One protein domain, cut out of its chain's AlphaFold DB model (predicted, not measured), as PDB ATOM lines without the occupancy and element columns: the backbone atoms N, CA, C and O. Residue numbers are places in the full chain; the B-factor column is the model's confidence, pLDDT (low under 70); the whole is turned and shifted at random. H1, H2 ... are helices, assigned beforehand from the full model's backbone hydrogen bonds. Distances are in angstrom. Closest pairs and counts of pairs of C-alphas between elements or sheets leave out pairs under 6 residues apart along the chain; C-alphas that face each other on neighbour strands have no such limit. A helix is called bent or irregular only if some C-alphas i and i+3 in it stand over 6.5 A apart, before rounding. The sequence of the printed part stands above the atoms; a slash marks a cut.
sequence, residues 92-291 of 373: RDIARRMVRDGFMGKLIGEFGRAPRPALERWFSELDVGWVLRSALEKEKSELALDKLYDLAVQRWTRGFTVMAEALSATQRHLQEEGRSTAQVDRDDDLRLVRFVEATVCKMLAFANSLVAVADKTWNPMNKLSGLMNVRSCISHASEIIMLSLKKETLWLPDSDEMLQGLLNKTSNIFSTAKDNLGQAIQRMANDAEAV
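AT A GLANCE: This is residues 92 to 291 of the 373 residues of the protein "Exocyst subunit Exo70 family protein" of Oryza sativa subsp. japonica (UniProt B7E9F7). Four long helices, H5 to H8, stand side by side as an up-and-down bundle, each running against the one before it, and a hairpin of two short helices, H2 and H3, crosses one side of it over H5 and H6. H1 packs on H5, and the small H4 on H6. The bundle makes the length of a compact rod of 62 by 29 by 27 A, with a radius of gyration of the C-alphas of 18.2 A. The printed part has 200 residues, with eight named helices in the order H1 to H8 and no named strand: all helix.

HOW THE PARTS SIT: Begin with H1, residues 92 to 100; it touches residues 162 to 173 alone of H5, residues 142 to 178, at a steep tilt of 51 degrees, closest at the C-alphas of Ala 95 and Ala 166, 4.2 A apart. Next, H2, residues 103 to 113, and H3, residues 115 to 125, form a hairpin at a shallow tilt of 25 degrees, closest at C-alphas 111 and 118, 5.0 A. H2 is about perpendicular, at 85 degrees, to the hub H6, residues 186 to 216, and touches its residues 191 to 195 alone, closest at C-alphas 112 and 191, 6.2 A. H4, residues 129 to 132, touches residues 202 to 206 alone of H6, closest at C-alphas 131 and 206, 6.3 A. H5 and H6, a hairpin, only just touch, with 3 pairs of C-alphas within 8 A, closest at Leu 167 and Val 196, 7.1 A. H5 touches H7, residues 220 to 249, the same way at 13 degrees, a shallow tilt, closest at C-alphas 164 and 237, 5.4 A. H8, residues 253 to 290, touches H6 the same way at a shallow tilt of 15 degrees, closest at C-alphas 208 and 273, 5.9 A. H7 and H8 form a hairpin at a shallow tilt of 17 degrees, closest at C-alphas 231 and 274, 6.0 A; H5 and H8 are apart. Every O i to N i+4 pair is within hydrogen-bond range in H1, H3 and H7, against 6 of 7 in H2, 32 of 33 in H5, 22 of 27 in H6 and 32 of 34 in H8; H4 is too short for such a pair.

IN THESE COORDINATES: Find C-alpha 92 at (186.932, 208.317, 227.100), where H1 begins. H5 runs 52.5 A from C-alpha 142 at (193.970, 243.315, 224.765); H6 is 46.9 A long and H7 42.5 A. H8 runs 53.1 A to C-alpha 290 at (213.443, 235.860, 240.260), with a kink of 38 degrees near residue 260. H8 is irregular, with C-alphas 254 and 257 8.2 A apart, and H6 only just, with C-alphas 212 and 215 6.8 A apart.

THE WHOLE: Look for the two C-alphas farthest apart at Ala 182 and Val 291, 63.1 A. The printed part has no cut and no long link; residues 176 to 183, of which 176 to 178 belong to H5, stand free. The mean pLDDT of the printed part is 84.1, and residues 134 to 144, 178 to 187, 214 to 218 and 251 to 256 are under 70.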
ATOM      1  N   ARG A  92     186.858 209.709 227.534       93.19
ATOM      2  CA  ARG A  92     186.932 208.317 227.100       93.19
ATOM      3  C   ARG A  92     185.567 207.702 226.797       93.19
ATOM      4  O   ARG A  92     185.459 206.897 225.872       93.19
ATOM      5  N   ASP A  93     184.527 208.059 227.545       92.98
ATOM      6  CA  ASP A  93     183.174 207.544 227.311       92.98
ATOM      7  C   ASP A  93     182.552 208.170 226.063       92.98
ATOM      8  O   ASP A  93     181.958 207.455 225.250       92.98
ATOM      9  N   ILE A  94     182.777 209.473 225.854       94.26
ATOM     10  CA  ILE A  94     182.390 210.163 224.615       94.26
ATOM     11  C   ILE A  94     183.100 209.505 223.426       94.26
ATOM     12  O   ILE A  94     182.441 209.077 222.479       94.26
ATOM     13  N   ALA A  95     184.422 209.338 223.508       95.30
ATOM     14  CA  ALA A  95     185.237 208.698 222.479       95.30
ATOM     15  C   ALA A  95     184.759 207.280 222.120       95.30
ATOM     16  O   ALA A  95     184.539 206.969 220.949       95.30
ATOM     17  N   ARG A  96     184.532 206.418 223.121       93.88
ATOM     18  CA  ARG A  96     183.992 205.062 222.904       93.88
ATOM     19  C   ARG A  96     182.636 205.094 222.212       93.88
ATOM     20  O   ARG A  96     182.373 204.263 221.345       93.88
ATOM     21  N   ARG A  97     181.782 206.054 222.574       93.83
ATOM     22  CA  ARG A  97     180.476 206.225 221.941       93.83
ATOM     23  C   ARG A  97     180.605 206.646 220.477       93.83
ATOM     24  O   ARG A  97     179.897 206.096 219.642       93.83
ATOM     25  N   MET A  98     181.527 207.551 220.148       95.37
ATOM     26  CA  MET A  98     181.788 207.956 218.756       95.37
ATOM     27  C   MET A  98     182.218 206.773 217.881       95.37
ATOM     28  O   MET A  98     181.813 206.681 216.723       95.37
ATOM     29  N   VAL A  99     183.009 205.847 218.427       93.47
ATOM     30  CA  VAL A  99     183.405 204.623 217.717       93.47
ATOM     31  C   VAL A  99     182.217 203.682 217.551       93.47
ATOM     32  O   VAL A  99     181.880 203.322 216.428       93.47
ATOM     33  N   ARG A 100     181.529 203.355 218.652       92.36
ATOM     34  CA  ARG A 100     180.382 202.433 218.662       92.36
ATOM     35  C   ARG A 100     179.253 202.876 217.733       92.36
ATOM     36  O   ARG A 100     178.607 202.048 217.104       92.36
ATOM     37  N   ASP A 101     178.999 204.178 217.653       93.77
ATOM     38  CA  ASP A 101     177.938 204.726 216.810       93.77
ATOM     39  C   ASP A 101     178.365 204.828 215.321       93.77
ATOM     40  O   ASP A 101     177.609 205.343 214.495       93.77
ATOM     41  N   GLY A 102     179.574 204.366 214.967       92.69
ATOM     42  CA  GLY A 102     180.114 204.339 213.604       92.69
ATOM     43  C   GLY A 102     180.611 205.692 213.086       92.69
ATOM     44  O   GLY A 102     181.001 205.803 211.920       92.69
ATOM     45  N   PHE A 103     180.618 206.734 213.927       95.03
ATOM     46  CA  PHE A 103     181.043 208.076 213.526       95.03
ATOM     47  C   PHE A 103     182.506 208.077 213.068       95.03
ATOM     48  O   PHE A 103     182.800 208.610 211.998       95.03
ATOM     49  N   MET A 104     183.400 207.439 213.835       94.44
ATOM     50  CA  MET A 104     184.834 207.405 213.519       94.44
ATOM     51  C   MET A 104     185.132 206.638 212.228       94.44
ATOM     52  O   MET A 104     185.850 207.150 211.374       94.44
ATOM     53  N   GLY A 105     184.527 205.461 212.035       91.82
ATOM     54  CA  GLY A 105     184.708 204.675 210.809       91.82
ATOM     55  C   GLY A 105     184.251 205.437 209.562       91.82
ATOM     56  O   GLY A 105     184.990 205.536 208.580       91.82
ATOM     57  N   LYS A 106     183.074 206.081 209.625       93.50
ATOM     58  CA  LYS A 106     182.579 206.921 208.523       93.50
ATOM     59  C   LYS A 106     183.508 208.105 208.245       93.50
ATOM     60  O   LYS A 106     183.769 208.412 207.086       93.50
ATOM     61  N   LEU A 107     184.007 208.756 209.292       94.79
ATOM     62  CA  LEU A 107     184.899 209.906 209.180       94.79
ATOM     63  C   LEU A 107     186.237 209.541 208.517       94.79
ATOM     64  O   LEU A 107     186.704 210.274 207.648       94.79
ATOM     65  N   ILE A 108     186.826 208.400 208.881       93.04
ATOM     66  CA  ILE A 108     188.073 207.905 208.274       93.04
ATOM     67  C   ILE A 108     187.841 207.520 206.807       93.04
ATOM     68  O   ILE A 108     188.649 207.862 205.943       93.04
ATOM     69  N   GLY A 109     186.710 206.881 206.491       92.10
ATOM     70  CA  GLY A 109     186.322 206.606 205.105       92.10
ATOM     71  C   GLY A 109     186.130 207.883 204.273       92.10
ATOM     72  O   GLY A 109     186.612 207.969 203.143       92.10
ATOM     73  N   GLU A 110     185.475 208.903 204.839       94.39
ATOM     74  CA  GLU A 110     185.333 210.233 204.227       94.39
ATOM     75  C   GLU A 110     186.699 210.895 204.008       94.39
ATOM     76  O   GLU A 110     186.926 211.472 202.944       94.39
ATOM     77  N   PHE A 111     187.628 210.768 204.959       94.42
ATOM     78  CA  PHE A 111     188.976 211.323 204.853       94.42
ATOM     79  C   PHE A 111     189.755 210.751 203.667       94.42
ATOM     80  O   PHE A 111     190.410 211.513 202.959       94.42
ATOM     81  N   GLY A 112     189.632 209.449 203.392       89.90
ATOM     82  CA  GLY A 112     190.275 208.829 202.226       89.90
ATOM     83  C   GLY A 112     189.823 209.418 200.886       89.90
ATOM     84  O   GLY A 112     190.602 209.466 199.941       89.90
ATOM     85  N   ARG A 113     188.578 209.908 200.804       92.02
ATOM     86  CA  ARG A 113     188.002 210.491 199.578       92.02
ATOM     87  C   ARG A 113     188.165 212.008 199.512       92.02
ATOM     88  O   ARG A 113     188.407 212.562 198.445       92.02
ATOM     89  N   ALA A 114     187.983 212.679 200.644       93.58
ATOM     90  CA  ALA A 114     187.965 214.129 200.762       93.58
ATOM     91  C   ALA A 114     188.591 214.562 202.106       93.58
ATOM     92  O   ALA A 114     187.868 214.866 203.063       93.58
ATOM     93  N   PRO A 115     189.934 214.646 202.185       92.33
ATOM     94  CA  PRO A 115     190.642 214.895 203.440       92.33
ATOM     95  C   PRO A 115     190.214 216.182 204.150       92.33
ATOM     96  O   PRO A 115     189.991 216.199 205.358       92.33
ATOM     97  N   ARG A 116     190.071 217.281 203.398       92.55
ATOM     98  CA  ARG A 116     189.775 218.599 203.970       92.55
ATOM     99  C   ARG A 116     188.358 218.691 204.561       92.55
ATOM    100  O   ARG A 116     188.267 219.042 205.736       92.55
ATOM    101  N   PRO A 117     187.274 218.340 203.839       94.71
ATOM    102  CA  PRO A 117     185.932 218.308 204.425       94.71
ATOM    103  C   PRO A 117     185.811 217.374 205.636       94.71
ATOM    104  O   PRO A 117     185.137 217.715 206.609       94.71
ATOM    105  N   ALA A 118     186.489 216.220 205.608       95.00
ATOM    106  CA  ALA A 118     186.502 215.297 206.738       95.00
ATOM    107  C   ALA A 118     187.152 215.934 207.979       95.00
ATOM    108  O   ALA A 118     186.577 215.891 209.065       95.00
ATOM    109  N   LEU A 119     188.300 216.604 207.818       94.65
ATOM    110  CA  LEU A 119     188.945 217.337 208.913       94.65
ATOM    111  C   LEU A 119     188.087 218.505 209.416       94.65
ATOM    112  O   LEU A 119     187.971 218.695 210.622       94.65
ATOM    113  N   GLU A 120     187.441 219.268 208.533       93.87
ATOM    114  CA  GLU A 120     186.549 220.364 208.940       93.87
ATOM    115  C   GLU A 120     185.379 219.860 209.791       93.87
ATOM    116  O   GLU A 120     185.076 220.439 210.841       93.87
ATOM    117  N   ARG A 121     184.768 218.739 209.395       94.83
ATOM    118  CA  ARG A 121     183.731 218.072 210.187       94.83
ATOM    119  C   ARG A 121     184.276 217.578 211.523       94.83
ATOM    120  O   ARG A 121     183.636 217.800 212.549       94.83
ATOM    121  N   TRP A 122     185.439 216.932 211.511       96.10
ATOM    122  CA  TRP A 122     186.053 216.377 212.712       96.10
ATOM    123  C   TRP A 122     186.333 217.453 213.757       96.10
ATOM    124  O   TRP A 122     185.877 217.370 214.895       96.10
ATOM    125  N   PHE A 123     187.015 218.516 213.340       95.07
ATOM    126  CA  PHE A 123     187.411 219.604 214.226       95.07
ATOM    127  C   PHE A 123     186.198 220.407 214.704       95.07
ATOM    128  O   PHE A 123     186.203 220.907 215.826       95.07
ATOM    129  N   SER A 124     185.141 220.506 213.893       93.84
ATOM    130  CA  SER A 124     183.881 221.118 214.326       93.84
ATOM    131  C   SER A 124     183.206 220.315 215.438       93.84
ATOM    132  O   SER A 124     182.740 220.917 216.401       93.84
ATOM    133  N   GLU A 125     183.193 218.980 215.345       95.14
ATOM    134  CA  GLU A 125     182.618 218.115 216.385       95.14
ATOM    135  C   GLU A 125     183.419 218.191 217.693       95.14
ATOM    136  O   GLU A 125     182.839 218.217 218.772       95.14
ATOM    137  N   LEU A 126     184.745 218.321 217.594       95.51
ATOM    138  CA  LEU A 126     185.653 218.507 218.731       95.51
ATOM    139  C   LEU A 126     185.637 219.927 219.333       95.51
ATOM    140  O   LEU A 126     186.440 220.230 220.211       95.51
ATOM    141  N   ASP A 127     184.761 220.816 218.855       93.65
ATOM    142  CA  ASP A 127     184.669 222.228 219.259       93.65
ATOM    143  C   ASP A 127     185.920 223.086 218.967       93.65
ATOM    144  O   ASP A 127     186.114 224.169 219.532       93.65
ATOM    145  N   VAL A 128     186.749 222.646 218.026       92.98
ATOM    146  CA  VAL A 128     188.040 223.257 217.662       92.98
ATOM    147  C   VAL A 128     188.166 223.494 216.157       92.98
ATOM    148  O   VAL A 128     189.262 223.608 215.619       92.98
ATOM    149  N   GLY A 129     187.038 223.647 215.454       90.34
ATOM    150  CA  GLY A 129     186.995 223.989 214.023       90.34
ATOM    151  C   GLY A 129     187.744 225.281 213.680       90.34
ATOM    152  O   GLY A 129     188.171 225.482 212.544       90.34
ATOM    153  N   TRP A 130     187.946 226.144 214.675       87.41
ATOM    154  CA  TRP A 130     188.757 227.345 214.557       87.41
ATOM    155  C   TRP A 130     190.254 227.039 214.396       87.41
ATOM    156  O   TRP A 130     190.899 227.805 213.704       87.41
ATOM    157  N   VAL A 131     190.793 225.911 214.885       87.76
ATOM    158  CA  VAL A 131     192.218 225.519 214.719       87.76
ATOM    159  C   VAL A 131     192.618 225.375 213.246       87.76
ATOM    160  O   VAL A 131     193.779 225.547 212.883       87.76
ATOM    161  N   LEU A 132     191.655 225.079 212.368       84.07
ATOM    162  CA  LEU A 132     191.899 224.994 210.926       84.07
ATOM    163  C   LEU A 132     192.062 226.366 210.266       84.07
ATOM    164  O   LEU A 132     192.615 226.463 209.169       84.07
ATOM    165  N   ARG A 133     191.575 227.420 210.917       74.30
ATOM    166  CA  ARG A 133     191.782 228.810 210.520       74.30
ATOM    167  C   ARG A 133     193.002 229.291 211.304       74.30
ATOM    168  O   ARG A 133     193.187 228.900 212.448       74.30
ATOM    169  N   SER A 134     193.859 230.119 210.723       58.56
ATOM    170  CA  SER A 134     194.954 230.778 211.448       58.56
ATOM    171  C   SER A 134     194.361 231.755 212.479       58.56
ATOM    172  O   SER A 134     194.209 232.946 212.223       58.56
ATOM    173  N   ALA A 135     193.883 231.217 213.603       49.71
ATOM    174  CA  ALA A 135     192.767 231.792 214.348       49.71
ATOM    175  C   ALA A 135     193.133 232.888 215.343       49.71
ATOM    176  O   ALA A 135     192.227 233.532 215.856       49.71
ATOM    177  N   LEU A 136     194.414 233.141 215.605       53.72
ATOM    178  CA  LEU A 136     194.778 234.055 216.687       53.72
ATOM    179  C   LEU A 136     195.110 235.484 216.239       53.72
ATOM    180  O   LEU A 136     195.287 236.366 217.066       53.72
ATOM    181  N   GLU A 137     195.144 235.743 214.933       53.41
ATOM    182  CA  GLU A 137     195.593 237.036 214.395       53.41
ATOM    183  C   GLU A 137     194.474 238.090 214.252       53.41
ATOM    184  O   GLU A 137     194.768 239.257 214.002       53.41
ATOM    185  N   LYS A 138     193.187 237.724 214.381       51.23
ATOM    186  CA  LYS A 138     192.086 238.586 213.896       51.23
ATOM    187  C   LYS A 138     191.252 239.349 214.923       51.23
ATOM    188  O   LYS A 138     190.448 240.167 214.487       51.23
ATOM    189  N   GLU A 139     191.449 239.189 216.229       49.71
ATOM    190  CA  GLU A 139     190.633 239.912 217.217       49.71
ATOM    191  C   GLU A 139     191.500 240.797 218.124       49.71
ATOM    192  O   GLU A 139     192.126 240.346 219.079       49.71
ATOM    193  N   LYS A 140     191.582 242.083 217.756       50.55
ATOM    194  CA  LYS A 140     192.416 243.107 218.401       50.55
ATOM    195  C   LYS A 140     191.617 243.895 219.442       50.55
ATOM    196  O   LYS A 140     191.117 244.978 219.156       50.55
ATOM    197  N   SER A 141     191.531 243.371 220.660       53.28
ATOM    198  CA  SER A 141     191.580 244.197 221.875       53.28
ATOM    199  C   SER A 141     192.226 243.385 223.000       53.28
ATOM    200  O   SER A 141     191.987 242.186 223.099       53.28
ATOM    201  N   GLU A 142     193.078 244.008 223.813       56.39
ATOM    202  CA  GLU A 142     193.970 243.315 224.765       56.39
ATOM    203  C   GLU A 142     193.202 242.491 225.812       56.39
ATOM    204  O   GLU A 142     193.473 241.309 225.999       56.39
ATOM    205  N   LEU A 143     192.151 243.066 226.411       54.36
ATOM    206  CA  LEU A 143     191.274 242.356 227.354       54.36
ATOM    207  C   LEU A 143     190.443 241.247 226.696       54.36
ATOM    208  O   LEU A 143     190.066 240.276 227.358       54.36
ATOM    209  N   ALA A 144     190.121 241.386 225.407       69.92
ATOM    210  CA  ALA A 144     189.495 240.300 224.667       69.92
ATOM    211  C   ALA A 144     190.508 239.189 224.397       69.92
ATOM    212  O   ALA A 144     190.138 238.026 224.489       69.92
ATOM    213  N   LEU A 145     191.776 239.527 224.138       70.23
ATOM    214  CA  LEU A 145     192.821 238.556 223.835       70.23
ATOM    215  C   LEU A 145     193.052 237.585 224.995       70.23
ATOM    216  O   LEU A 145     193.093 236.385 224.749       70.23
ATOM    217  N   ASP A 146     193.111 238.066 226.241       72.51
ATOM    218  CA  ASP A 146     193.292 237.191 227.411       72.51
ATOM    219  C   ASP A 146     192.091 236.243 227.603       72.51
ATOM    220  O   ASP A 146     192.254 235.034 227.771       72.51
ATOM    221  N   LYS A 147     190.859 236.758 227.490       76.57
ATOM    222  CA  LYS A 147     189.647 235.919 227.579       76.57
ATOM    223  C   LYS A 147     189.560 234.910 226.436       76.57
ATOM    224  O   LYS A 147     189.129 233.775 226.641       76.57
ATOM    225  N   LEU A 148     189.944 235.323 225.231       79.01
ATOM    226  CA  LEU A 148     189.996 234.460 224.057       79.01
ATOM    227  C   LEU A 148     191.090 233.406 224.203       79.01
ATOM    228  O   LEU A 148     190.855 232.267 223.811       79.01
ATOM    229  N   TYR A 149     192.234 233.754 224.792       84.14
ATOM    230  CA  TYR A 149     193.326 232.834 225.086       84.14
ATOM    231  C   TYR A 149     192.859 231.734 226.036       84.14
ATOM    232  O   TYR A 149     192.917 230.558 225.674       84.14
ATOM    233  N   ASP A 150     192.309 232.104 227.195       84.29
ATOM    234  CA  ASP A 150     191.845 231.137 228.194       84.29
ATOM    235  C   ASP A 150     190.748 230.231 227.618       84.29
ATOM    236  O   ASP A 150     190.800 229.003 227.739       84.29
ATOM    237  N   LEU A 151     189.782 230.819 226.904       87.11
ATOM    238  CA  LEU A 151     188.718 230.062 226.250       87.11
ATOM    239  C   LEU A 151     189.263 229.130 225.158       87.11
ATOM    240  O   LEU A 151     188.808 227.988 225.037       87.11
ATOM    241  N   ALA A 152     190.223 229.594 224.355       88.67
ATOM    242  CA  ALA A 152     190.842 228.798 223.303       88.67
ATOM    243  C   ALA A 152     191.622 227.624 223.896       88.67
ATOM    244  O   ALA A 152     191.441 226.500 223.429       88.67
ATOM    245  N   VAL A 153     192.404 227.850 224.955       91.24
ATOM    246  CA  VAL A 153     193.121 226.794 225.680       91.24
ATOM    247  C   VAL A 153     192.141 225.763 226.232       91.24
ATOM    248  O   VAL A 153     192.303 224.574 225.974       91.24
ATOM    249  N   GLN A 154     191.072 226.183 226.910       91.42
ATOM    250  CA  GLN A 154     190.088 225.250 227.473       91.42
ATOM    251  C   GLN A 154     189.366 224.423 226.401       91.42
ATOM    252  O   GLN A 154     189.149 223.220 226.565       91.42
ATOM    253  N   ARG A 155     188.949 225.052 225.296       92.80
ATOM    254  CA  ARG A 155     188.303 224.343 224.177       92.80
ATOM    255  C   ARG A 155     189.281 223.395 223.494       92.80
ATOM    256  O   ARG A 155     188.912 222.258 223.208       92.80
ATOM    257  N   TRP A 156     190.521 223.838 223.298       94.43
ATOM    258  CA  TRP A 156     191.574 223.024 222.713       94.43
ATOM    259  C   TRP A 156     191.889 221.802 223.571       94.43
ATOM    260  O   TRP A 156     191.833 220.693 223.055       94.43
ATOM    261  N   THR A 157     192.106 221.969 224.878       94.80
ATOM    262  CA  THR A 157     192.407 220.866 225.804       94.80
ATOM    263  C   THR A 157     191.305 219.805 225.791       94.80
ATOM    264  O   THR A 157     191.593 218.620 225.648       94.80
ATOM    265  N   ARG A 158     190.024 220.203 225.838       94.25
ATOM    266  CA  ARG A 158     188.897 219.248 225.771       94.25
ATOM    267  C   ARG A 158     188.850 218.505 224.446       94.25
ATOM    268  O   ARG A 158     188.773 217.276 224.434       94.25
ATOM    269  N   GLY A 159     188.912 219.247 223.340       95.44
ATOM    270  CA  GLY A 159     188.892 218.671 221.999       95.44
ATOM    271  C   GLY A 159     190.071 217.725 221.767       95.44
ATOM    272  O   GLY A 159     189.895 216.649 221.199       95.44
ATOM    273  N   PHE A 160     191.260 218.082 222.254       96.00
ATOM    274  CA  PHE A 160     192.474 217.290 222.093       96.00
ATOM    275  C   PHE A 160     192.436 215.989 222.904       96.00
ATOM    276  O   PHE A 160     192.738 214.927 222.359       96.00
ATOM    277  N   THR A 161     191.978 216.033 224.159       95.16
ATOM    278  CA  THR A 161     191.821 214.826 224.988       95.16
ATOM    279  C   THR A 161     190.795 213.861 224.395       95.16
ATOM    280  O   THR A 161     191.068 212.666 224.268       95.16
ATOM    281  N   VAL A 162     189.628 214.364 223.975       96.18
ATOM    282  CA  VAL A 162     188.594 213.526 223.339       96.18
ATOM    283  C   VAL A 162     189.109 212.932 222.032       96.18
ATOM    284  O   VAL A 162     188.856 211.762 221.752       96.18
ATOM    285  N   MET A 163     189.868 213.702 221.252       97.02
ATOM    286  CA  MET A 163     190.486 213.205 220.029       97.02
ATOM    287  C   MET A 163     191.470 212.067 220.303       97.02
ATOM    288  O   MET A 163     191.360 211.027 219.658       97.02
ATOM    289  N   ALA A 164     192.385 212.218 221.263       96.02
ATOM    290  CA  ALA A 164     193.344 211.168 221.608       96.02
ATOM    291  C   ALA A 164     192.638 209.866 222.024       96.02
ATOM    292  O   ALA A 164     192.959 208.784 221.523       96.02
ATOM    293  N   GLU A 165     191.613 209.977 222.871       95.79
ATOM    294  CA  GLU A 165     190.797 208.839 223.301       95.79
ATOM    295  C   GLU A 165     190.000 208.219 222.144       95.79
ATOM    296  O   GLU A 165     189.901 206.993 222.052       95.79
ATOM    297  N   ALA A 166     189.454 209.034 221.235       95.92
ATOM    298  CA  ALA A 166     188.692 208.561 220.080       95.92
ATOM    299  C   ALA A 166     189.580 207.812 219.086       95.92
ATOM    300  O   ALA A 166     189.198 206.739 218.616       95.92
ATOM    301  N   LEU A 167     190.781 208.324 218.809       94.20
ATOM    302  CA  LEU A 167     191.760 207.647 217.958       94.20
ATOM    303  C   LEU A 167     192.180 206.306 218.575       94.20
ATOM    304  O   LEU A 167     192.130 205.277 217.900       94.20
ATOM    305  N   SER A 168     192.486 206.282 219.877       92.35
ATOM    306  CA  SER A 168     192.850 205.038 220.564       92.35
ATOM    307  C   SER A 168     191.702 204.030 220.638       92.35
ATOM    308  O   SER A 168     191.903 202.823 220.482       92.35
ATOM    309  N   ALA A 169     190.474 204.495 220.875       93.13
ATOM    310  CA  ALA A 169     189.291 203.641 220.865       93.13
ATOM    311  C   ALA A 169     189.009 203.069 219.469       93.13
ATOM    312  O   ALA A 169     188.664 201.894 219.371       93.13
ATOM    313  N   THR A 170     189.196 203.866 218.412       91.95
ATOM    314  CA  THR A 170     188.986 203.427 217.023       91.95
ATOM    315  C   THR A 170     189.948 202.305 216.668       91.95
ATOM    316  O   THR A 170     189.527 201.267 216.170       91.95
ATOM    317  N   GLN A 171     191.225 202.467 217.005       86.65
ATOM    318  CA  GLN A 171     192.217 201.435 216.737       86.65
ATOM    319  C   GLN A 171     191.938 200.144 217.516       86.65
ATOM    320  O   GLN A 171     192.014 199.055 216.959       86.65
ATOM    321  N   ARG A 172     191.567 200.241 218.802       86.19
ATOM    322  CA  ARG A 172     191.196 199.050 219.586       86.19
ATOM    323  C   ARG A 172     190.011 198.311 218.973       86.19
ATOM    324  O   ARG A 172     190.024 197.088 218.931       86.19
ATOM    325  N   HIS A 173     189.021 199.049 218.482       87.60
ATOM    326  CA  HIS A 173     187.862 198.465 217.818       87.60
ATOM    327  C   HIS A 173     188.247 197.738 216.524       87.60
ATOM    328  O   HIS A 173     187.851 196.591 216.344       87.60
ATOM    329  N   LEU A 174     189.100 198.341 215.690       80.91
ATOM    330  CA  LEU A 174     189.613 197.700 214.474       80.91
ATOM    331  C   LEU A 174     190.438 196.442 214.781       80.91
ATOM    332  O   LEU A 174     190.313 195.446 214.081       80.91
ATOM    333  N   GLN A 175     191.219 196.434 215.865       76.80
ATOM    334  CA  GLN A 175     191.956 195.240 216.302       76.80
ATOM    335  C   GLN A 175     191.031 194.115 216.791       76.80
ATOM    336  O   GLN A 175     191.338 192.935 216.625       76.80
ATOM    337  N   GLU A 176     189.906 194.457 217.419       79.02
ATOM    338  CA  GLU A 176     188.905 193.486 217.870       79.02
ATOM    339  C   GLU A 176     188.099 192.916 216.688       79.02
ATOM    340  O   GLU A 176     187.864 191.706 216.637       79.02
ATOM    341  N   GLU A 177     187.739 193.747 215.708       72.50
ATOM    342  CA  GLU A 177     187.028 193.318 214.495       72.50
ATOM    343  C   GLU A 177     187.937 192.569 213.511       72.50
ATOM    344  O   GLU A 177     187.552 191.515 213.007       72.50
ATOM    345  N   GLY A 178     189.174 193.028 213.308       58.85
ATOM    346  CA  GLY A 178     190.171 192.386 212.443       58.85
ATOM    347  C   GLY A 178     190.590 190.990 212.917       58.85
ATOM    348  O   GLY A 178     190.964 190.145 212.108       58.85
ATOM    349  N   ARG A 179     190.426 190.680 214.213       51.12
ATOM    350  CA  ARG A 179     190.531 189.299 214.727       51.12
ATOM    351  C   ARG A 179     189.434 188.370 214.206       51.12
ATOM    352  O   ARG A 179     189.604 187.155 214.256       51.12
ATOM    353  N   SER A 180     188.323 188.928 213.740       47.27
ATOM    354  CA  SER A 180     187.152 188.183 213.276       47.27
ATOM    355  C   SER A 180     187.116 188.034 211.752       47.27
ATOM    356  O   SER A 180     186.496 187.100 211.247       47.27
ATOM    357  N   THR A 181     187.801 188.905 211.006       42.98
ATOM    358  CA  THR A 181     187.819 188.888 209.536       42.98
ATOM    359  C   THR A 181     189.253 188.999 209.019       42.98
ATOM    360  O   THR A 181     189.845 190.073 209.040       42.98
ATOM    361  N   ALA A 182     189.807 187.882 208.540       45.49
ATOM    362  CA  ALA A 182     191.212 187.691 208.149       45.49
ATOM    363  C   ALA A 182     191.682 188.464 206.888       45.49
ATOM    364  O   ALA A 182     192.592 188.021 206.191       45.49
ATOM    365  N   GLN A 183     191.081 189.609 206.574       50.26
ATOM    366  CA  GLN A 183     191.458 190.455 205.443       50.26
ATOM    367  C   GLN A 183     191.046 191.902 205.741       50.26
ATOM    368  O   GLN A 183     190.082 192.423 205.187       50.26
ATOM    369  N   VAL A 184     191.752 192.549 206.668       54.98
ATOM    370  CA  VAL A 184     191.718 194.014 206.739       54.98
ATOM    371  C   VAL A 184     192.509 194.523 205.535       54.98
ATOM    372  O   VAL A 184     193.650 194.110 205.313       54.98
ATOM    373  N   ASP A 185     191.864 195.327 204.691       63.03
ATOM    374  CA  ASP A 185     192.486 195.902 203.502       63.03
ATOM    375  C   ASP A 185     193.608 196.855 203.940       63.03
ATOM    376  O   ASP A 185     193.373 197.777 204.719       63.03
ATOM    377  N   ARG A 186     194.839 196.646 203.448       63.51
ATOM    378  CA  ARG A 186     196.012 197.460 203.830       63.51
ATOM    379  C   ARG A 186     195.781 198.954 203.617       63.51
ATOM    380  O   ARG A 186     196.388 199.768 204.312       63.51
ATOM    381  N   ASP A 187     194.943 199.316 202.645       69.95
ATOM    382  CA  ASP A 187     194.614 200.715 202.378       69.95
ATOM    383  C   ASP A 187     193.855 201.369 203.547       69.95
ATOM    384  O   ASP A 187     194.046 202.558 203.808       69.95
ATOM    385  N   ASP A 188     193.054 200.607 204.300       71.12
ATOM    386  CA  ASP A 188     192.298 201.122 205.443       71.12
ATOM    387  C   ASP A 188     193.207 201.423 206.650       71.12
ATOM    388  O   ASP A 188     193.073 202.495 207.253       71.12
ATOM    389  N   ASP A 189     194.195 200.568 206.942       71.32
ATOM    390  CA  ASP A 189     195.172 200.803 208.022       71.32
ATOM    391  C   ASP A 189     196.032 202.039 207.728       71.32
ATOM    392  O   ASP A 189     196.167 202.955 208.548       71.32
ATOM    393  N   LEU A 190     196.547 202.135 206.498       78.76
ATOM    394  CA  LEU A 190     197.265 203.315 206.008       78.76
ATOM    395  C   LEU A 190     196.419 204.593 206.113       78.76
ATOM    396  O   LEU A 190     196.941 205.669 206.434       78.76
ATOM    397  N   ARG A 191     195.115 204.497 205.834       85.45
ATOM    398  CA  ARG A 191     194.188 205.629 205.895       85.45
ATOM    399  C   ARG A 191     193.964 206.103 207.326       85.45
ATOM    400  O   ARG A 191     193.988 207.316 207.548       85.45
ATOM    401  N   LEU A 192     193.805 205.191 208.289       86.46
ATOM    402  CA  LEU A 192     193.734 205.537 209.713       86.46
ATOM    403  C   LEU A 192     195.006 206.267 210.150       86.46
ATOM    404  O   LEU A 192     194.935 207.335 210.758       86.46
ATOM    405  N   VAL A 193     196.165 205.718 209.803       84.97
ATOM    406  CA  VAL A 193     197.467 206.262 210.193       84.97
ATOM    407  C   VAL A 193     197.667 207.682 209.639       84.97
ATOM    408  O   VAL A 193     198.029 208.598 210.382       84.97
ATOM    409  N   ARG A 194     197.336 207.914 208.361       88.07
ATOM    410  CA  ARG A 194     197.364 209.257 207.748       88.07
ATOM    411  C   ARG A 194     196.346 210.214 208.372       88.07
ATOM    412  O   ARG A 194     196.622 211.406 208.503       88.07
ATOM    413  N   PHE A 195     195.172 209.716 208.759       92.30
ATOM    414  CA  PHE A 195     194.157 210.513 209.449       92.30
ATOM    415  C   PHE A 195     194.628 210.956 210.843       92.30
ATOM    416  O   PHE A 195     194.462 212.128 211.205       92.30
ATOM    417  N   VAL A 196     195.256 210.048 211.601       92.02
ATOM    418  CA  VAL A 196     195.883 210.338 212.900       92.02
ATOM    419  C   VAL A 196     196.950 211.414 212.728       92.02
ATOM    420  O   VAL A 196     196.880 212.446 213.398       92.02
ATOM    421  N   GLU A 197     197.880 211.220 211.789       90.63
ATOM    422  CA  GLU A 197     198.946 212.182 211.504       90.63
ATOM    423  C   GLU A 197     198.371 213.571 211.198       90.63
ATOM    424  O   GLU A 197     198.729 214.553 211.852       90.63
ATOM    425  N   ALA A 198     197.440 213.665 210.242       92.83
ATOM    426  CA  ALA A 198     196.862 214.939 209.824       92.83
ATOM    427  C   ALA A 198     196.144 215.661 210.976       92.83
ATOM    428  O   ALA A 198     196.282 216.879 211.133       92.83
ATOM    429  N   THR A 199     195.408 214.914 211.800       94.67
ATOM    430  CA  THR A 199     194.679 215.457 212.952       94.67
ATOM    431  C   THR A 199     195.641 215.978 214.022       94.67
ATOM    432  O   THR A 199     195.506 217.122 214.470       94.67
ATOM    433  N   VAL A 200     196.638 215.173 214.401       94.69
ATOM    434  CA  VAL A 200     197.641 215.532 215.414       94.69
ATOM    435  C   VAL A 200     198.459 216.741 214.960       94.69
ATOM    436  O   VAL A 200     198.586 217.705 215.716       94.69
ATOM    437  N   CYS A 201     198.926 216.754 213.706       92.81
ATOM    438  CA  CYS A 201     199.690 217.872 213.140       92.81
ATOM    439  C   CYS A 201     198.951 219.207 213.283       92.81
ATOM    440  O   CYS A 201     199.532 220.205 213.711       92.81
ATOM    441  N   LYS A 202     197.662 219.243 212.924       92.47
ATOM    442  CA  LYS A 202     196.869 220.479 212.964       92.47
ATOM    443  C   LYS A 202     196.637 220.973 214.386       92.47
ATOM    444  O   LYS A 202     196.719 222.172 214.632       92.47
ATOM    445  N   MET A 203     196.394 220.065 215.321       94.17
ATOM    446  CA  MET A 203     196.168 220.426 216.719       94.17
ATOM    447  C   MET A 203     197.439 220.933 217.394       94.17
ATOM    448  O   MET A 203     197.391 221.947 218.090       94.17
ATOM    449  N   LEU A 204     198.579 220.292 217.132       94.19
ATOM    450  CA  LEU A 204     199.870 220.718 217.674       94.19
ATOM    451  C   LEU A 204     200.387 222.012 217.029       94.19
ATOM    452  O   LEU A 204     201.095 222.774 217.681       94.19
ATOM    453  N   ALA A 205     199.991 222.322 215.790       89.72
ATOM    454  CA  ALA A 205     200.286 223.621 215.184       89.72
ATOM    455  C   ALA A 205     199.680 224.784 215.990       89.72
ATOM    456  O   ALA A 205     200.339 225.807 216.172       89.72
ATOM    457  N   PHE A 206     198.467 224.618 216.533       88.44
ATOM    458  CA  PHE A 206     197.900 225.611 217.445       88.44
ATOM    459  C   PHE A 206     198.700 225.712 218.747       88.44
ATOM    460  O   PHE A 206     199.042 226.821 219.152       88.44
ATOM    461  N   ALA A 207     199.049 224.584 219.370       90.35
ATOM    462  CA  ALA A 207     199.847 224.591 220.596       90.35
ATOM    463  C   ALA A 207     201.186 225.327 220.404       90.35
ATOM    464  O   ALA A 207     201.563 226.151 221.231       90.35
ATOM    465  N   ASN A 208     201.850 225.125 219.263       88.54
ATOM    466  CA  ASN A 208     203.042 225.891 218.891       88.54
ATOM    467  C   ASN A 208     202.746 227.385 218.691       88.54
ATOM    468  O   ASN A 208     203.547 228.228 219.087       88.54
ATOM    469  N   SER A 209     201.595 227.743 218.115       85.68
ATOM    470  CA  SER A 209     201.214 229.152 217.944       85.68
ATOM    471  C   SER A 209     200.993 229.882 219.274       85.68
ATOM    472  O   SER A 209     201.269 231.079 219.345       85.68
ATOM    473  N   LEU A 210     200.592 229.175 220.342       85.06
ATOM    474  CA  LEU A 210     200.471 229.753 221.687       85.06
ATOM    475  C   LEU A 210     201.810 230.265 222.225       85.06
ATOM    476  O   LEU A 210     201.828 231.225 222.990       85.06
ATOM    477  N   VAL A 211     202.928 229.677 221.792       84.92
ATOM    478  CA  VAL A 211     204.272 230.160 222.134       84.92
ATOM    479  C   VAL A 211     204.588 231.486 221.434       84.92
ATOM    480  O   VAL A 211     205.350 232.279 221.963       84.92
ATOM    481  N   ALA A 212     203.995 231.778 220.275       79.82
ATOM    482  CA  ALA A 212     204.267 233.016 219.534       79.82
ATOM    483  C   ALA A 212     203.438 234.218 220.022       79.82
ATOM    484  O   ALA A 212     203.884 235.362 219.959       79.82
ATOM    485  N   VAL A 213     202.215 233.980 220.497       74.90
ATOM    486  CA  VAL A 213     201.384 235.015 221.150       74.90
ATOM    487  C   VAL A 213     201.669 235.171 222.633       74.90
ATOM    488  O   VAL A 213     201.230 236.151 223.225       74.90
ATOM    489  N   ALA A 214     202.416 234.230 223.204       68.74
ATOM    490  CA  ALA A 214     202.925 234.259 224.555       68.74
ATOM    491  C   ALA A 214     203.364 235.676 224.957       68.74
ATOM    492  O   ALA A 214     202.943 236.205 225.979       68.74
ATOM    493  N   ASP A 215     204.197 236.324 224.157       67.82
ATOM    494  CA  ASP A 215     204.819 237.590 224.558       67.82
ATOM    495  C   ASP A 215     203.892 238.806 224.393       67.82
ATOM    496  O   ASP A 215     204.284 239.930 224.683       67.82
ATOM    497  N   LYS A 216     202.651 238.589 223.935       67.33
ATOM    498  CA  LYS A 216     201.661 239.636 223.637       67.33
ATOM    499  C   LYS A 216     200.497 239.689 224.636       67.33
ATOM    500  O   LYS A 216     199.665 240.583 224.525       67.33
ATOM    501  N   THR A 217     200.389 238.734 225.561       61.37
ATOM    502  CA  THR A 217     199.314 238.691 226.573       61.37
ATOM    503  C   THR A 217     199.686 239.502 227.811       61.37
ATOM    504  O   THR A 217     200.822 239.412 228.276       61.37
ATOM    505  N   TRP A 218     198.722 240.231 228.381       66.40
ATOM    506  CA  TRP A 218     198.959 241.153 229.502       66.40
ATOM    507  C   TRP A 218     198.928 240.470 230.874       66.40
ATOM    508  O   TRP A 218     199.319 241.066 231.877       66.40
ATOM    509  N   ASN A 219     198.483 239.210 230.929       79.57
ATOM    510  CA  ASN A 219     198.439 238.417 232.151       79.57
ATOM    511  C   ASN A 219     199.414 237.220 232.090       79.57
ATOM    512  O   ASN A 219     199.035 236.124 231.656       79.57
ATOM    513  N   PRO A 220     200.667 237.398 232.558       80.86
ATOM    514  CA  PRO A 220     201.669 236.337 232.615       80.86
ATOM    515  C   PRO A 220     201.216 235.091 233.388       80.86
ATOM    516  O   PRO A 220     201.634 233.986 233.051       80.86
ATOM    517  N   MET A 221     200.343 235.229 234.391       83.11
ATOM    518  CA  MET A 221     199.841 234.086 235.157       83.11
ATOM    519  C   MET A 221     198.921 233.202 234.314       83.11
ATOM    520  O   MET A 221     199.142 231.994 234.212       83.11
ATOM    521  N   ASN A 222     197.906 233.800 233.679       82.88
ATOM    522  CA  ASN A 222     196.948 233.059 232.850       82.88
ATOM    523  C   ASN A 222     197.662 232.371 231.686       82.88
ATOM    524  O   ASN A 222     197.428 231.195 231.408       82.88
ATOM    525  N   LYS A 223     198.621 233.074 231.077       86.69
ATOM    526  CA  LYS A 223     199.506 232.516 230.058       86.69
ATOM    527  C   LYS A 223     200.270 231.298 230.572       86.69
ATOM    528  O   LYS A 223     200.254 230.257 229.920       86.69
ATOM    529  N   LEU A 224     200.939 231.404 231.721       89.58
ATOM    530  CA  LEU A 224     201.728 230.295 232.258       89.58
ATOM    531  C   LEU A 224     200.846 229.086 232.567       89.58
ATOM    532  O   LEU A 224     201.180 227.966 232.182       89.58
ATOM    533  N   SER A 225     199.685 229.326 233.179       90.12
ATOM    534  CA  SER A 225     198.694 228.285 233.442       90.12
ATOM    535  C   SER A 225     198.213 227.622 232.151       90.12
ATOM    536  O   SER A 225     198.180 226.394 232.052       90.12
ATOM    537  N   GLY A 226     197.910 228.411 231.119       90.20
ATOM    538  CA  GLY A 226     197.501 227.897 229.817       90.20
ATOM    539  C   GLY A 226     198.574 227.034 229.156       90.20
ATOM    540  O   GLY A 226     198.278 225.921 228.721       90.20
ATOM    541  N   LEU A 227     199.829 227.494 229.145       92.40
ATOM    542  CA  LEU A 227     200.957 226.731 228.602       92.40
ATOM    543  C   LEU A 227     201.182 225.418 229.364       92.40
ATOM    544  O   LEU A 227     201.379 224.379 228.729       92.40
ATOM    545  N   MET A 228     201.104 225.435 230.700       91.32
ATOM    546  CA  MET A 228     201.219 224.225 231.524       91.32
ATOM    547  C   MET A 228     200.095 223.226 231.239       91.32
ATOM    548  O   MET A 228     200.367 222.043 231.023       91.32
ATOM    549  N   ASN A 229     198.848 223.698 231.160       90.95
ATOM    550  CA  ASN A 229     197.692 222.863 230.831       90.95
ATOM    551  C   ASN A 229     197.831 222.224 229.443       90.95
ATOM    552  O   ASN A 229     197.636 221.017 229.292       90.95
ATOM    553  N   VAL A 230     198.216 223.010 228.432       93.48
ATOM    554  CA  VAL A 230     198.420 222.513 227.063       93.48
ATOM    555  C   VAL A 230     199.552 221.494 227.024       93.48
ATOM    556  O   VAL A 230     199.378 220.419 226.452       93.48
ATOM    557  N   ARG A 231     200.694 221.777 227.659       93.86
ATOM    558  CA  ARG A 231     201.832 220.852 227.662       93.86
ATOM    559  C   ARG A 231     201.501 219.540 228.375       93.86
ATOM    560  O   ARG A 231     201.789 218.478 227.824       93.86
ATOM    561  N   SER A 232     200.846 219.604 229.532       91.64
ATOM    562  CA  SER A 232     200.392 218.413 230.262       91.64
ATOM    563  C   SER A 232     199.411 217.583 229.423       91.64
ATOM    564  O   SER A 232     199.572 216.367 229.278       91.64
ATOM    565  N   CYS A 233     198.465 218.251 228.753       93.53
ATOM    566  CA  CYS A 233     197.534 217.609 227.831       93.53
ATOM    567  C   CYS A 233     198.253 216.911 226.665       93.53
ATOM    568  O   CYS A 233     197.886 215.796 226.291       93.53
ATOM    569  N   ILE A 234     199.295 217.537 226.107       94.85
ATOM    570  CA  ILE A 234     200.124 216.952 225.047       94.85
ATOM    571  C   ILE A 234     200.892 215.739 225.552       94.85
ATOM    572  O   ILE A 234     200.898 214.717 224.869       94.85
ATOM    573  N   SER A 235     201.501 215.818 226.737       92.06
ATOM    574  CA  SER A 235     202.196 214.686 227.355       92.06
ATOM    575  C   SER A 235     201.271 213.470 227.461       92.06
ATOM    576  O   SER A 235     201.610 212.403 226.948       92.06
ATOM    577  N   HIS A 236     200.069 213.646 228.006       90.88
ATOM    578  CA  HIS A 236     199.114 212.550 228.165       90.88
ATOM    579  C   HIS A 236     198.597 211.995 226.828       90.88
ATOM    580  O   HIS A 236     198.618 210.788 226.589       90.88
ATOM    581  N   ALA A 237     198.171 212.873 225.917       92.74
ATOM    582  CA  ALA A 237     197.674 212.457 224.609       92.74
ATOM    583  C   ALA A 237     198.760 211.761 223.775       92.74
ATOM    584  O   ALA A 237     198.457 210.812 223.051       92.74
ATOM    585  N   SER A 238     200.020 212.200 223.895       93.48
ATOM    586  CA  SER A 238     201.153 211.556 223.227       93.48
ATOM    587  C   SER A 238     201.335 210.121 223.707       93.48
ATOM    588  O   SER A 238     201.526 209.233 222.885       93.48
ATOM    589  N   GLU A 239     201.185 209.859 225.008       92.42
ATOM    590  CA  GLU A 239     201.270 208.507 225.553       92.42
ATOM    591  C   GLU A 239     200.155 207.622 224.988       92.42
ATOM    592  O   GLU A 239     200.432 206.543 224.462       92.42
ATOM    593  N   ILE A 240     198.910 208.111 224.999       92.56
ATOM    594  CA  ILE A 240     197.753 207.391 224.450       92.56
ATOM    595  C   ILE A 240     197.971 207.061 222.971       92.56
ATOM    596  O   ILE A 240     197.878 205.897 222.579       92.56
ATOM    597  N   ILE A 241     198.270 208.073 222.152       92.07
ATOM    598  CA  ILE A 241     198.368 207.938 220.694       92.07
ATOM    599  C   ILE A 241     199.585 207.096 220.305       92.07
ATOM    600  O   ILE A 241     199.459 206.219 219.452       92.07
ATOM    601  N   MET A 242     200.746 207.297 220.935       90.74
ATOM    602  CA  MET A 242     201.958 206.544 220.598       90.74
ATOM    603  C   MET A 242     201.873 205.084 221.041       90.74
ATOM    604  O   MET A 242     202.325 204.208 220.304       90.74
ATOM    605  N   LEU A 243     201.277 204.789 222.204       88.08
ATOM    606  CA  LEU A 243     200.999 203.403 222.605       88.08
ATOM    607  C   LEU A 243     200.052 202.721 221.624       88.08
ATOM    608  O   LEU A 243     200.220 201.541 221.320       88.08
ATOM    609  N   SER A 244     199.068 203.474 221.142       84.51
ATOM    610  CA  SER A 244     198.170 203.053 220.085       84.51
ATOM    611  C   SER A 244     198.958 202.725 218.810       84.51
ATOM    612  O   SER A 244     199.070 201.556 218.449       84.51
ATOM    613  N   LEU A 245     199.634 203.691 218.193       82.33
ATOM    614  CA  LEU A 245     200.346 203.480 216.927       82.33
ATOM    615  C   LEU A 245     201.428 202.380 216.995       82.33
ATOM    616  O   LEU A 245     201.549 201.594 216.060       82.33
ATOM    617  N   LYS A 246     202.164 202.250 218.112       82.72
ATOM    618  CA  LYS A 246     203.159 201.171 218.306       82.72
ATOM    619  C   LYS A 246     202.546 199.773 218.283       82.72
ATOM    620  O   LYS A 246     203.192 198.817 217.856       82.72
ATOM    621  N   LYS A 247     201.308 199.627 218.760       79.17
ATOM    622  CA  LYS A 247     200.610 198.343 218.650       79.17
ATOM    623  C   LYS A 247     200.337 197.997 217.198       79.17
ATOM    624  O   LYS A 247     200.433 196.827 216.874       79.17
ATOM    625  N   GLU A 248     200.078 198.982 216.344       72.39
ATOM    626  CA  GLU A 248     199.819 198.744 214.922       72.39
ATOM    627  C   GLU A 248     201.056 198.236 214.183       72.39
ATOM    628  O   GLU A 248     200.959 197.285 213.415       72.39
ATOM    629  N   THR A 249     202.244 198.768 214.493       71.61
ATOM    630  CA  THR A 249     203.495 198.275 213.886       71.61
ATOM    631  C   THR A 249     203.789 196.808 214.155       71.61
ATOM    632  O   THR A 249     204.426 196.162 213.334       71.61
ATOM    633  N   LEU A 250     203.309 196.257 215.271       72.10
ATOM    634  CA  LEU A 250     203.502 194.837 215.571       72.10
ATOM    635  C   LEU A 250     202.696 193.919 214.638       72.10
ATOM    636  O   LEU A 250     203.025 192.739 214.538       72.10
ATOM    637  N   TRP A 251     201.658 194.433 213.970       65.97
ATOM    638  CA  TRP A 251     200.759 193.638 213.126       65.97
ATOM    639  C   TRP A 251     201.062 193.731 211.628       65.97
ATOM    640  O   TRP A 251     200.612 192.863 210.883       65.97
ATOM    641  N   LEU A 252     201.834 194.725 211.175       64.80
ATOM    642  CA  LEU A 252     202.151 194.919 209.754       64.80
ATOM    643  C   LEU A 252     203.664 194.813 209.457       64.80
ATOM    644  O   LEU A 252     204.290 195.828 209.133       64.80
ATOM    645  N   PRO A 253     204.250 193.598 209.502       57.61
ATOM    646  CA  PRO A 253     205.696 193.392 209.353       57.61
ATOM    647  C   PRO A 253     206.264 193.851 207.998       57.61
ATOM    648  O   PRO A 253     207.398 194.307 207.945       57.61
ATOM    649  N   ASP A 254     205.473 193.820 206.919       56.80
ATOM    650  CA  ASP A 254     205.933 194.220 205.576       56.80
ATOM    651  C   ASP A 254     205.763 195.727 205.278       56.80
ATOM    652  O   ASP A 254     206.192 196.209 204.231       56.80
ATOM    653  N   SER A 255     205.130 196.493 206.178       57.99
ATOM    654  CA  SER A 255     204.935 197.952 206.035       57.99
ATOM    655  C   SER A 255     205.906 198.783 206.880       57.99
ATOM    656  O   SER A 255     205.736 200.003 207.000       57.99
ATOM    657  N   ASP A 256     206.897 198.113 207.477       66.49
ATOM    658  CA  ASP A 256     207.674 198.622 208.604       66.49
ATOM    659  C   ASP A 256     208.309 199.979 208.282       66.49
ATOM    660  O   ASP A 256     208.073 200.934 209.005       66.49
ATOM    661  N   GLU A 257     208.966 200.167 207.133       76.76
ATOM    662  CA  GLU A 257     209.620 201.456 206.843       76.76
ATOM    663  C   GLU A 257     208.660 202.655 206.805       76.76
ATOM    664  O   GLU A 257     208.950 203.707 207.380       76.76
ATOM    665  N   MET A 258     207.503 202.523 206.149       75.44
ATOM    666  CA  MET A 258     206.574 203.647 206.015       75.44
ATOM    667  C   MET A 258     205.839 203.916 207.333       75.44
ATOM    668  O   MET A 258     205.673 205.077 207.723       75.44
ATOM    669  N   LEU A 259     205.416 202.861 208.036       76.91
ATOM    670  CA  LEU A 259     204.710 202.994 209.307       76.91
ATOM    671  C   LEU A 259     205.655 203.462 210.427       76.91
ATOM    672  O   LEU A 259     205.281 204.353 211.191       76.91
ATOM    673  N   GLN A 260     206.897 202.967 210.470       81.62
ATOM    674  CA  GLN A 260     207.956 203.474 211.352       81.62
ATOM    675  C   GLN A 260     208.319 204.914 211.010       81.62
ATOM    676  O   GLN A 260     208.459 205.743 211.908       81.62
ATOM    677  N   GLY A 261     208.425 205.253 209.722       83.70
ATOM    678  CA  GLY A 261     208.653 206.627 209.279       83.70
ATOM    679  C   GLY A 261     207.584 207.579 209.812       83.70
ATOM    680  O   GLY A 261     207.900 208.659 210.315       83.70
ATOM    681  N   LEU A 262     206.319 207.158 209.784       82.97
ATOM    682  CA  LEU A 262     205.204 207.960 210.275       82.97
ATOM    683  C   LEU A 262     205.087 207.969 211.807       82.97
ATOM    684  O   LEU A 262     204.771 209.014 212.381       82.97
ATOM    685  N   LEU A 263     205.414 206.867 212.485       85.99
ATOM    686  CA  LEU A 263     205.588 206.825 213.940       85.99
ATOM    687  C   LEU A 263     206.663 207.806 214.401       85.99
ATOM    688  O   LEU A 263     206.405 208.625 215.282       85.99
ATOM    689  N   ASN A 264     207.841 207.757 213.779       88.50
ATOM    690  CA  ASN A 264     208.957 208.648 214.075       88.50
ATOM    691  C   ASN A 264     208.568 210.099 213.800       88.50
ATOM    692  O   ASN A 264     208.798 210.970 214.637       88.50
ATOM    693  N   LYS A 265     207.897 210.362 212.674       90.09
ATOM    694  CA  LYS A 265     207.380 211.694 212.352       90.09
ATOM    695  C   LYS A 265     206.390 212.193 213.406       90.09
ATOM    696  O   LYS A 265     206.543 213.307 213.893       90.09
ATOM    697  N   THR A 266     205.420 211.373 213.799       89.75
ATOM    698  CA  THR A 266     204.415 211.736 214.811       89.75
ATOM    699  C   THR A 266     205.066 211.971 216.172       89.75
ATOM    700  O   THR A 266     204.791 212.984 216.816       89.75
ATOM    701  N   SER A 267     205.990 211.093 216.574       91.17
ATOM    702  CA  SER A 267     206.785 211.240 217.796       91.17
ATOM    703  C   SER A 267     207.575 212.546 217.794       91.17
ATOM    704  O   SER A 267     207.540 213.281 218.775       91.17
ATOM    705  N   ASN A 268     208.240 212.871 216.684       93.06
ATOM    706  CA  ASN A 268     209.016 214.101 216.553       93.06
ATOM    707  C   ASN A 268     208.131 215.343 216.686       93.06
ATOM    708  O   ASN A 268     208.517 216.285 217.367       93.06
ATOM    709  N   ILE A 269     206.926 215.338 216.107       92.80
ATOM    710  CA  ILE A 269     206.002 216.477 216.215       92.80
ATOM    711  C   ILE A 269     205.544 216.670 217.667       92.80
ATOM    712  O   ILE A 269     205.504 217.808 218.141       92.80
ATOM    713  N   PHE A 270     205.245 215.585 218.391       94.14
ATOM    714  CA  PHE A 270     204.954 215.654 219.825       94.14
ATOM    715  C   PHE A 270     206.135 216.218 220.616       94.14
ATOM    716  O   PHE A 270     205.936 217.141 221.408       94.14
ATOM    717  N   SER A 271     207.347 215.710 220.381       92.96
ATOM    718  CA  SER A 271     208.561 216.188 221.050       92.96
ATOM    719  C   SER A 271     208.807 217.668 220.775       92.96
ATOM    720  O   SER A 271     208.908 218.439 221.719       92.96
ATOM    721  N   THR A 272     208.780 218.108 219.514       93.60
ATOM    722  CA  THR A 272     208.973 219.522 219.154       93.60
ATOM    723  C   THR A 272     207.930 220.428 219.806       93.60
ATOM    724  O   THR A 272     208.283 221.472 220.353       93.60
ATOM    725  N   ALA A 273     206.649 220.045 219.777       93.01
ATOM    726  CA  ALA A 273     205.597 220.840 220.407       93.01
ATOM    727  C   ALA A 273     205.787 220.931 221.925       93.01
ATOM    728  O   ALA A 273     205.660 222.013 222.501       93.01
ATOM    729  N   LYS A 274     206.143 219.811 222.567       93.11
ATOM    730  CA  LYS A 274     206.512 219.798 223.980       93.11
ATOM    731  C   LYS A 274     207.687 220.737 224.207       93.11
ATOM    732  O   LYS A 274     207.529 221.672 224.983       93.11
ATOM    733  N   ASP A 275     208.818 220.547 223.546       92.35
ATOM    734  CA  ASP A 275     210.047 221.312 223.779       92.35
ATOM    735  C   ASP A 275     209.833 222.820 223.623       92.35
ATOM    736  O   ASP A 275     210.242 223.582 224.498       92.35
ATOM    737  N   ASN A 276     209.093 223.253 222.599       92.47
ATOM    738  CA  ASN A 276     208.735 224.662 222.415       92.47
ATOM    739  C   ASN A 276     207.940 225.219 223.607       92.47
ATOM    740  O   ASN A 276     208.263 226.284 224.134       92.47
ATOM    741  N   LEU A 277     206.918 224.486 224.065       93.46
ATOM    742  CA  LEU A 277     206.147 224.861 225.253       93.46
ATOM    743  C   LEU A 277     207.009 224.815 226.520       93.46
ATOM    744  O   LEU A 277     206.877 225.680 227.378       93.46
ATOM    745  N   GLY A 278     207.899 223.828 226.634       92.33
ATOM    746  CA  GLY A 278     208.800 223.647 227.770       92.33
ATOM    747  C   GLY A 278     209.762 224.818 227.918       92.33
ATOM    748  O   GLY A 278     209.884 225.364 229.007       92.33
ATOM    749  N   GLN A 279     210.359 225.272 226.815       91.28
ATOM    750  CA  GLN A 279     211.209 226.463 226.802       91.28
ATOM    751  C   GLN A 279     210.434 227.726 227.191       91.28
ATOM    752  O   GLN A 279     210.946 228.549 227.947       91.28
ATOM    753  N   ALA A 280     209.199 227.888 226.707       91.61
ATOM    754  CA  ALA A 280     208.361 229.030 227.072       91.61
ATOM    755  C   ALA A 280     208.006 229.023 228.570       91.61
ATOM    756  O   ALA A 280     208.167 230.039 229.243       91.61
ATOM    757  N   ILE A 281     207.589 227.867 229.098       91.72
ATOM    758  CA  ILE A 281     207.296 227.674 230.524       91.72
ATOM    759  C   ILE A 281     208.546 227.925 231.363       91.72
ATOM    760  O   ILE A 281     208.457 228.615 232.369       91.72
ATOM    761  N   GLN A 282     209.707 227.419 230.944       89.71
ATOM    762  CA  GLN A 282     210.967 227.612 231.657       89.71
ATOM    763  C   GLN A 282     211.338 229.094 231.764       89.71
ATOM    764  O   GLN A 282     211.683 229.549 232.848       89.71
ATOM    765  N   ARG A 283     211.236 229.862 230.671       89.16
ATOM    766  CA  ARG A 283     211.511 231.311 230.703       89.16
ATOM    767  C   ARG A 283     210.616 232.021 231.716       89.16
ATOM    768  O   ARG A 283     211.112 232.732 232.576       89.16
ATOM    769  N   MET A 284     209.313 231.749 231.664       89.49
ATOM    770  CA  MET A 284     208.353 232.347 232.593       89.49
ATOM    771  C   MET A 284     208.531 231.867 234.037       89.49
ATOM    772  O   MET A 284     208.270 232.623 234.967       89.49
ATOM    773  N   ALA A 285     208.954 230.618 234.231       89.14
ATOM    774  CA  ALA A 285     209.253 230.077 235.548       89.14
ATOM    775  C   ALA A 285     210.476 230.761 236.159       89.14
ATOM    776  O   ALA A 285     210.423 231.122 237.327       89.14
ATOM    777  N   ASN A 286     211.518 231.021 235.367       87.87
ATOM    778  CA  ASN A 286     212.684 231.779 235.813       87.87
ATOM    779  C   ASN A 286     212.313 233.232 236.165       87.87
ATOM    780  O   ASN A 286     212.789 233.759 237.167       87.87
ATOM    781  N   ASP A 287     211.436 233.871 235.379       87.68
ATOM    782  CA  ASP A 287     210.937 235.220 235.686       87.68
ATOM    783  C   ASP A 287     210.151 235.244 237.006       87.68
ATOM    784  O   ASP A 287     210.310 236.158 237.818       87.68
ATOM    785  N   ALA A 288     209.320 234.222 237.235       88.87
ATOM    786  CA  ALA A 288     208.562 234.054 238.468       88.87
ATOM    787  C   ALA A 288     209.468 233.741 239.668       88.87
ATOM    788  O   ALA A 288     209.277 234.333 240.729       88.87
ATOM    789  N   GLU A 289     210.477 232.880 239.487       87.81
ATOM    790  CA  GLU A 289     211.512 232.562 240.476       87.81
ATOM    791  C   GLU A 289     212.256 233.817 240.922       87.81
ATOM    792  O   GLU A 289     212.373 234.071 242.118       87.81
ATOM    793  N   ALA A 290     212.711 234.633 239.970       87.73
ATOM    794  CA  ALA A 290     213.443 235.860 240.260       87.73
ATOM    795  C   ALA A 290     212.586 236.920 240.969       87.73
ATOM    796  O   ALA A 290     213.146 237.802 241.618       87.73
ATOM    797  N   VAL A 291     211.252 236.841 240.856       87.64
ATOM    798  CA  VAL A 291     210.245 237.766 241.411       87.64
ATOM    799  C   VAL A 291     210.326 239.187 240.832       87.64
ATOM    800  O   VAL A 291     209.301 239.749 240.450       87.64
TER     801      VAL A 291